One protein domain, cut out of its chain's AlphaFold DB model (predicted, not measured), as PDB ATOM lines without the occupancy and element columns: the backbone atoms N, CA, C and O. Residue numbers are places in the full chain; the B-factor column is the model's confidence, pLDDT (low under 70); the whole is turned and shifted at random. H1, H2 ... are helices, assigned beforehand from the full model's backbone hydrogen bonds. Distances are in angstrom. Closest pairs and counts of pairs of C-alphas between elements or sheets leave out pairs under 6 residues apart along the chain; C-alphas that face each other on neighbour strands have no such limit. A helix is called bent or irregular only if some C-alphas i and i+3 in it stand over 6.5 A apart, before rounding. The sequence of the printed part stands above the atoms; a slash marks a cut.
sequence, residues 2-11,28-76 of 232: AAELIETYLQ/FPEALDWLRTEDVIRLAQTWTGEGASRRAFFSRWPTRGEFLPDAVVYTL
ATOM      1  N   ALA A   2      37.107  18.654 -38.492       60.69
ATOM      2  CA  ALA A   2      36.658  20.056 -38.468       60.69
ATOM      3  C   ALA A   2      36.377  20.600 -39.882       60.69
ATOM      4  O   ALA A   2      35.356  21.243 -40.101       60.69
ATOM      5  N   ALA A   3      37.233  20.242 -40.846       62.34
ATOM      6  CA  ALA A   3      37.048  20.566 -42.257       62.34
ATOM      7  C   ALA A   3      35.729  20.030 -42.839       62.34
ATOM      8  O   ALA A   3      35.038  20.779 -43.511       62.34
ATOM      9  N   GLU A   4      35.318  18.791 -42.531       64.44
ATOM     10  CA  GLU A   4      34.046  18.264 -43.060       64.44
ATOM     11  C   GLU A   4      32.829  18.949 -42.437       64.44
ATOM     12  O   GLU A   4      31.831  19.145 -43.122       64.44
ATOM     13  N   LEU A   5      32.891  19.343 -41.159       60.81
ATOM     14  CA  LEU A   5      31.824  20.133 -40.535       60.81
ATOM     15  C   LEU A   5      31.710  21.517 -41.189       60.81
ATOM     16  O   LEU A   5      30.600  21.958 -41.486       60.81
ATOM     17  N   ILE A   6      32.854  22.157 -41.455       64.75
ATOM     18  CA  ILE A   6      32.966  23.399 -42.235       64.75
ATOM     19  C   ILE A   6      32.357  23.230 -43.628       64.75
ATOM     20  O   ILE A   6      31.493  24.011 -44.020       64.75
ATOM     21  N   GLU A   7      32.736  22.178 -44.343       65.50
ATOM     22  CA  GLU A   7      32.250  21.907 -45.692       65.50
ATOM     23  C   GLU A   7      30.752  21.584 -45.726       65.50
ATOM     24  O   GLU A   7      30.042  22.141 -46.557       65.50
ATOM     25  N   THR A   8      30.249  20.765 -44.797       61.59
ATOM     26  CA  THR A   8      28.826  20.377 -44.714       61.59
ATOM     27  C   THR A   8      27.922  21.592 -44.520       61.59
ATOM     28  O   THR A   8      26.857  21.678 -45.119       61.59
ATOM     29  N   TYR A   9      28.339  22.561 -43.704       60.88
ATOM     30  CA  TYR A   9      27.556  23.778 -43.485       60.88
ATOM     31  C   TYR A   9      27.548  24.712 -44.702       60.88
ATOM     32  O   TYR A   9      26.567  25.406 -44.954       60.88
ATOM     33  N   LEU A  10      28.647  24.739 -45.455       63.50
ATOM     34  CA  LEU A  10      28.802  25.596 -46.625       63.50
ATOM     35  C   LEU A  10      28.085  25.037 -47.872       63.50
ATOM     36  O   LEU A  10      28.064  25.725 -48.894       63.50
ATOM     37  N   GLN A  11      27.493  23.837 -47.811       62.59
ATOM     38  CA  GLN A  11      26.702  23.243 -48.896       62.59
ATOM     39  C   GLN A  11      25.389  24.007 -49.151       62.59
ATOM     40  O   GLN A  11      24.886  24.748 -48.310       62.59
ATOM     41  N   PHE A  28      27.846  39.183 -37.724       41.09
ATOM     42  CA  PHE A  28      29.246  38.717 -37.770       41.09
ATOM     43  C   PHE A  28      30.089  39.445 -36.696       41.09
ATOM     44  O   PHE A  28      30.250  40.668 -36.816       41.09
ATOM     45  N   PRO A  29      30.577  38.763 -35.627       46.88
ATOM     46  CA  PRO A  29      31.492  37.598 -35.616       46.88
ATOM     47  C   PRO A  29      30.885  36.222 -35.266       46.88
ATOM     48  O   PRO A  29      31.623  35.247 -35.149       46.88
ATOM     49  N   GLU A  30      29.561  36.095 -35.171       55.31
ATOM     50  CA  GLU A  30      28.855  34.850 -34.798       55.31
ATOM     51  C   GLU A  30      28.864  33.760 -35.896       55.31
ATOM     52  O   GLU A  30      28.300  32.674 -35.751       55.31
ATOM     53  N   ALA A  31      29.516  34.024 -37.027       55.72
ATOM     54  CA  ALA A  31      29.433  33.208 -38.234       55.72
ATOM     55  C   ALA A  31      30.091  31.829 -38.147       55.72
ATOM     56  O   ALA A  31      29.861  31.005 -39.026       55.72
ATOM     57  N   LEU A  32      30.892  31.574 -37.109       62.91
ATOM     58  CA  LEU A  32      31.466  30.260 -36.807       62.91
ATOM     59  C   LEU A  32      31.044  29.736 -35.429       62.91
ATOM     60  O   LEU A  32      31.551  28.702 -34.992       62.91
ATOM     61  N   ASP A  33      30.119  30.398 -34.723       63.34
ATOM     62  CA  ASP A  33      29.613  29.951 -33.407       63.34
ATOM     63  C   ASP A  33      28.824  28.646 -33.463       63.34
ATOM     64  O   ASP A  33      28.649  27.951 -32.459       63.34
ATOM     65  N   TRP A  34      28.416  28.260 -34.665       60.50
ATOM     66  CA  TRP A  34      27.881  26.943 -34.941       60.50
ATOM     67  C   TRP A  34      28.952  25.836 -34.863       60.50
ATOM     68  O   TRP A  34      28.594  24.694 -34.581       60.50
ATOM     69  N   LEU A  35      30.249  26.138 -35.043       69.94
ATOM     70  CA  LEU A  35      31.336  25.163 -34.909       69.94
ATOM     71  C   LEU A  35      31.690  24.974 -33.427       69.94
ATOM     72  O   LEU A  35      32.624  25.576 -32.885       69.94
ATOM     73  N   ARG A  36      30.894  24.139 -32.758       75.62
ATOM     74  CA  ARG A  36      31.080  23.786 -31.348       75.62
ATOM     75  C   ARG A  36      32.163  22.728 -31.205       75.62
ATOM     76  O   ARG A  36      32.169  21.725 -31.917       75.62
ATOM     77  N   THR A  37      33.029  22.912 -30.214       82.25
ATOM     78  CA  THR A  37      34.082  21.951 -29.860       82.25
ATOM     79  C   THR A  37      33.514  20.555 -29.587       82.25
ATOM     80  O   THR A  37      34.080  19.548 -29.991       82.25
ATOM     81  N   GLU A  38      32.330  20.491 -28.989       81.56
ATOM     82  CA  GLU A  38      31.584  19.289 -28.631       81.56
ATOM     83  C   GLU A  38      31.125  18.501 -29.860       81.56
ATOM     84  O   GLU A  38      31.180  17.272 -29.854       81.56
ATOM     85  N   ASP A  39      30.703  19.195 -30.919       78.31
ATOM     86  CA  ASP A  39      30.274  18.566 -32.167       78.31
ATOM     87  C   ASP A  39      31.482  17.979 -32.909       78.31
ATOM     88  O   ASP A  39      31.406  16.860 -33.413       78.31
ATOM     89  N   VAL A  40      32.623  18.681 -32.883       79.69
ATOM     90  CA  VAL A  40      33.900  18.205 -33.439       79.69
ATOM     91  C   VAL A  40      34.405  16.977 -32.681       79.69
ATOM     92  O   VAL A  40      34.770  15.987 -33.310       79.69
ATOM     93  N   ILE A  41      34.398  17.009 -31.343       81.62
ATOM     94  CA  ILE A  41      34.817  15.880 -30.496       81.62
ATOM     95  C   ILE A  41      33.919  14.666 -30.742       81.62
ATOM     96  O   ILE A  41      34.422  13.565 -30.943       81.62
ATOM     97  N   ARG A  42      32.594  14.855 -30.766       79.38
ATOM     98  CA  ARG A  42      31.643  13.764 -31.014       79.38
ATOM     99  C   ARG A  42      31.846  13.143 -32.396       79.38
ATOM    100  O   ARG A  42      31.871  11.923 -32.510       79.38
ATOM    101  N   LEU A  43      32.015  13.969 -33.431       77.94
ATOM    102  CA  LEU A  43      32.259  13.487 -34.792       77.94
ATOM    103  C   LEU A  43      33.605  12.752 -34.896       77.94
ATOM    104  O   LEU A  43      33.716  11.722 -35.555       77.94
ATOM    105  N   ALA A  44      34.617  13.232 -34.175       79.50
ATOM    106  CA  ALA A  44      35.908  12.573 -34.102       79.50
ATOM    107  C   ALA A  44      35.829  11.177 -33.473       79.50
ATOM    108  O   ALA A  44      36.377  10.226 -34.025       79.50
ATOM    109  N   GLN A  45      35.078  11.031 -32.380       79.44
ATOM    110  CA  GLN A  45      34.856   9.739 -31.717       79.44
ATOM    111  C   GLN A  45      34.174   8.725 -32.627       79.44
ATOM    112  O   GLN A  45      34.548   7.555 -32.629       79.44
ATOM    113  N   THR A  46      33.210   9.172 -33.434       77.69
ATOM    114  CA  THR A  46      32.535   8.288 -34.391       77.69
ATOM    115  C   THR A  46      33.456   7.761 -35.492       77.69
ATOM    116  O   THR A  46      33.129   6.747 -36.096       77.69
ATOM    117  N   TRP A  47      34.578   8.430 -35.778       66.94
ATOM    118  CA  TRP A  47      35.440   8.104 -36.921       66.94
ATOM    119  C   TRP A  47      36.734   7.394 -36.528       66.94
ATOM    120  O   TRP A  47      37.192   6.523 -37.261       66.94
ATOM    121  N   THR A  48      37.342   7.758 -35.397       68.50
ATOM    122  CA  THR A  48      38.659   7.239 -34.987       68.50
ATOM    123  C   THR A  48      38.616   6.350 -33.742       68.50
ATOM    124  O   THR A  48      39.648   5.807 -33.352       68.50
ATOM    125  N   GLY A  49      37.447   6.176 -33.114       67.00
ATOM    126  CA  GLY A  49      37.310   5.411 -31.873       67.00
ATOM    127  C   GLY A  49      37.931   6.120 -30.658       67.00
ATOM    128  O   GLY A  49      37.834   7.341 -30.517       67.00
ATOM    129  N   GLU A  50      38.563   5.359 -29.753       59.09
ATOM    130  CA  GLU A  50      39.030   5.812 -28.422       59.09
ATOM    131  C   GLU A  50      40.058   6.968 -28.437       59.09
ATOM    132  O   GLU A  50      40.227   7.660 -27.430       59.09
ATOM    133  N   GLY A  51      40.712   7.240 -29.575       59.19
ATOM    134  CA  GLY A  51      41.729   8.295 -29.702       59.19
ATOM    135  C   GLY A  51      41.189   9.732 -29.633       59.19
ATOM    136  O   GLY A  51      41.923  10.656 -29.282       59.19
ATOM    137  N   ALA A  52      39.901   9.945 -29.912       67.56
ATOM    138  CA  ALA A  52      39.270  11.264 -29.915       67.56
ATOM    139  C   ALA A  52      38.561  11.585 -28.586       67.56
ATOM    140  O   ALA A  52      37.366  11.874 -28.532       67.56
ATOM    141  N   SER A  53      39.271  11.537 -27.459       80.44
ATOM    142  CA  SER A  53      38.661  11.924 -26.180       80.44
ATOM    143  C   SER A  53      38.539  13.447 -26.040       80.44
ATOM    144  O   SER A  53      39.376  14.211 -26.528       80.44
ATOM    145  N   ARG A  54      37.528  13.909 -25.286       84.62
ATOM    146  CA  ARG A  54      37.412  15.321 -24.869       84.62
ATOM    147  C   ARG A  54      38.715  15.817 -24.230       84.62
ATOM    148  O   ARG A  54      39.143  16.937 -24.485       84.62
ATOM    149  N   ARG A  55      39.363  14.960 -23.435       86.31
ATOM    150  CA  ARG A  55      40.650  15.245 -22.798       86.31
ATOM    151  C   ARG A  55      41.762  15.465 -23.826       86.31
ATOM    152  O   ARG A  55      42.495  16.436 -23.695       86.31
ATOM    153  N   ALA A  56      41.873  14.608 -24.840       85.19
ATOM    154  CA  ALA A  56      42.868  14.760 -25.902       85.19
ATOM    155  C   ALA A  56      42.650  16.050 -26.709       85.19
ATOM    156  O   ALA A  56      43.609  16.762 -26.995       85.19
ATOM    157  N   PHE A  57      41.390  16.395 -27.004       86.94
ATOM    158  CA  PHE A  57      41.048  17.642 -27.690       86.94
ATOM    159  C   PHE A  57      41.497  18.875 -26.896       86.94
ATOM    160  O   PHE A  57      42.276  19.674 -27.407       86.94
ATOM    161  N   PHE A  58      41.067  19.006 -25.635       89.69
ATOM    162  CA  PHE A  58      41.413  20.173 -24.812       89.69
ATOM    163  C   PHE A  58      42.875  20.188 -24.349       89.69
ATOM    164  O   PHE A  58      43.389  21.242 -23.992       89.69
ATOM    165  N   SER A  59      43.573  19.048 -24.399       89.25
ATOM    166  CA  SER A  59      45.028  19.005 -24.221       89.25
ATOM    167  C   SER A  59      45.776  19.657 -25.383       89.25
ATOM    168  O   SER A  59      46.885  20.141 -25.176       89.25
ATOM    169  N   ARG A  60      45.212  19.624 -26.596       86.50
ATOM    170  CA  ARG A  60      45.796  20.253 -27.787       86.50
ATOM    171  C   ARG A  60      45.316  21.690 -27.966       86.50
ATOM    172  O   ARG A  60      46.118  22.551 -28.298       86.50
ATOM    173  N   TRP A  61      44.027  21.933 -27.739       91.25
ATOM    174  CA  TRP A  61      43.404  23.250 -27.835       91.25
ATOM    175  C   TRP A  61      42.664  23.569 -26.532       91.25
ATOM    176  O   TRP A  61      41.488  23.217 -26.397       91.25
ATOM    177  N   PRO A  62      43.329  24.231 -25.567       88.06
ATOM    178  CA  PRO A  62      42.741  24.602 -24.279       88.06
ATOM    179  C   PRO A  62      41.432  25.386 -24.405       88.06
ATOM    180  O   PRO A  62      40.533  25.239 -23.575       88.06
ATOM    181  N   THR A  63      41.305  26.199 -25.457       85.25
ATOM    182  CA  THR A  63      40.121  27.017 -25.721       85.25
ATOM    183  C   THR A  63      39.621  26.864 -27.157       85.25
ATOM    184  O   THR A  63      40.376  26.562 -28.083       85.25
ATOM    185  N   ARG A  64      38.328  27.147 -27.379       80.38
ATOM    186  CA  ARG A  64      37.754  27.230 -28.736       80.38
ATOM    187  C   ARG A  64      38.488  28.258 -29.604       80.38
ATOM    188  O   ARG A  64      38.662  28.016 -30.794       80.38
ATOM    189  N   GLY A  65      38.912  29.375 -29.014       79.19
ATOM    190  CA  GLY A  65      39.640  30.432 -29.722       79.19
ATOM    191  C   GLY A  65      41.015  29.995 -30.233       79.19
ATOM    192  O   GLY A  65      41.514  30.586 -31.181       79.19
ATOM    193  N   GLU A  66      41.606  28.949 -29.653       81.81
ATOM    194  CA  GLU A  66      42.860  28.350 -30.133       81.81
ATOM    195  C   GLU A  66      42.623  27.251 -31.172       81.81
ATOM    196  O   GLU A  66      43.422  27.077 -32.083       81.81
ATOM    197  N   PHE A  67      41.501  26.537 -31.082       84.69
ATOM    198  CA  PHE A  67      41.109  25.536 -32.075       84.69
ATOM    199  C   PHE A  67      40.675  26.153 -33.412       84.69
ATOM    200  O   PHE A  67      40.971  25.611 -34.479       84.69
ATOM    201  N   LEU A  68      39.919  27.253 -33.367       79.50
ATOM    202  CA  LEU A  68      39.230  27.782 -34.541       79.50
ATOM    203  C   LEU A  68      40.189  28.222 -35.666       79.50
ATOM    204  O   LEU A  68      39.949  27.815 -36.805       79.50
ATOM    205  N   PRO A  69      41.278  28.972 -35.395       79.25
ATOM    206  CA  PRO A  69      42.241  29.337 -36.431       79.25
ATOM    207  C   PRO A  69      42.897  28.115 -37.075       79.25
ATOM    208  O   PRO A  69      42.941  28.032 -38.300       79.25
ATOM    209  N   ASP A  70      43.309  27.125 -36.278       81.38
ATOM    210  CA  ASP A  70      43.909  25.881 -36.772       81.38
ATOM    211  C   ASP A  70      42.953  25.108 -37.685       81.38
ATOM    212  O   ASP A  70      43.340  24.649 -38.759       81.38
ATOM    213  N   ALA A  71      41.689  24.976 -37.277       81.69
ATOM    214  CA  ALA A  71      40.668  24.288 -38.059       81.69
ATOM    215  C   ALA A  71      40.410  24.984 -39.400       81.69
ATOM    216  O   ALA A  71      40.294  24.322 -40.434       81.69
ATOM    217  N   VAL A  72      40.338  26.315 -39.391       80.00
ATOM    218  CA  VAL A  72      40.132  27.127 -40.591       80.00
ATOM    219  C   VAL A  72      41.333  27.027 -41.529       80.00
ATOM    220  O   VAL A  72      41.154  26.728 -42.707       80.00
ATOM    221  N   VAL A  73      42.549  27.214 -41.009       80.44
ATOM    222  CA  VAL A  73      43.794  27.094 -41.780       80.44
ATOM    223  C   VAL A  73      43.895  25.708 -42.400       80.44
ATOM    224  O   VAL A  73      44.089  25.595 -43.605       80.44
ATOM    225  N   TYR A  74      43.674  24.654 -41.615       82.50
ATOM    226  CA  TYR A  74      43.688  23.280 -42.109       82.50
ATOM    227  C   TYR A  74      42.662  23.047 -43.228       82.50
ATOM    228  O   TYR A  74      42.945  22.346 -44.195       82.50
ATOM    229  N   THR A  75      41.473  23.643 -43.118       79.50
ATOM    230  CA  THR A  75      40.410  23.497 -44.125       79.50
ATOM    231  C   THR A  75      40.754  24.216 -45.427       79.50
ATOM    232  O   THR A  75      40.497  23.682 -46.504       79.50
ATOM    233  N   LEU A  76      41.362  25.401 -45.340       76.19
ATOM    234  CA  LEU A  76      41.785  26.185 -46.505       76.19
ATOM    235  C   LEU A  76      43.026  25.609 -47.189       76.19
ATOM    236  O   LEU A  76      43.119  25.656 -48.409       76.19
TER     237      LEU A  76
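Overview. This is residues 2 to 11 and 28 to 76 of the 232 residues of an uncharacterized protein of Actinophytocola xanthii (UniProt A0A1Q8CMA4). Four helices make two roughly right-angled corners: H2, the longest by residues, meets H3 at one corner, and H4 meets H1 at the other. The first residue of H1 comes back close to H2, the tight link of residues 61 to 63 joins H3 to H4, residues 28 to 36 lead into H2 from one end of the longest axis, and residues 46 to 51 of H2 stick out at the other. The contacts between helices are few, and no two of the helices that touch lie side by side. The printed part has 59 residues with four named helices, in the order H1, H2, H3, H4, and no named strand; the class is all helix. The whole is compact, with a radius of gyration of the C-alphas of 11.4 A and spans of 34 by 24 by 18 A.

Along the chain. Find C-alpha 37 at (34.082, 21.951, -29.860); from there H2 runs over residues 37 to 51, 15.7 A from first to last C-alpha. It is irregular: C-alphas 47 and 50 are 9.5 A apart. Next look at H3, residues 54 to 60, 10.2 A long. H4, residues 64 to 76, is 18.3 A long and ends at C-alpha 76 at (41.785, 26.185, -46.505); it is neither bent nor irregular, but only just, with C-alphas 66 and 69 6.4 A apart. H1, residues 2 to 10, is 12.6 A long and begins at C-alpha 2 at (36.658, 20.056, -38.468).

Arrangement. Start at H2, whose residues 38 to 41 alone touch H3, and only just, with 3 pairs of C-alphas within 8 A. The closest C-alphas there, of Ile 41 and Arg 54, are 6.2 A apart, and the helices are about perpendicular at 79 degrees. H3 and H4 are near each other, with 6 pairs of C-alphas within 10 A. H2 and H4 are close but not clearly touching; their closest C-alphas, of Thr 37 and Arg 64, are 6.5 A apart. Look at residues 71 to 75 of H4, which alone touch H1: the closest C-alphas, of Ala 3 and Thr 75, are 4.8 A apart, and the helices are about perpendicular at 74 degrees. H1 and H2 are close but not clearly touching, with the C-alphas of Ala 2 and Val 40 closest at 6.0 A; they run opposite ways at a steep tilt of 50 degrees. H1 and H3 are apart. In H1 and H3 every O i to N i+4 pair is within hydrogen-bond range, against 9 of 11 in H2 and 7 of 9 in H4.

Size, cuts and confidence. The two C-alphas farthest apart, of Phe 28 and Glu 50, are 35.6 A apart. Residues 12 to 27 are not printed, and C-alphas 11 and 28 are 19.2 A apart across this cut, which lies in the link from H1 to H2. The links H2 to H3 and H3 to H4 are tight. The mean pLDDT of the printed part is 73.6; look for values under 70 in residues 2 to 11, 28 to 35 and 47 to 52 of the model.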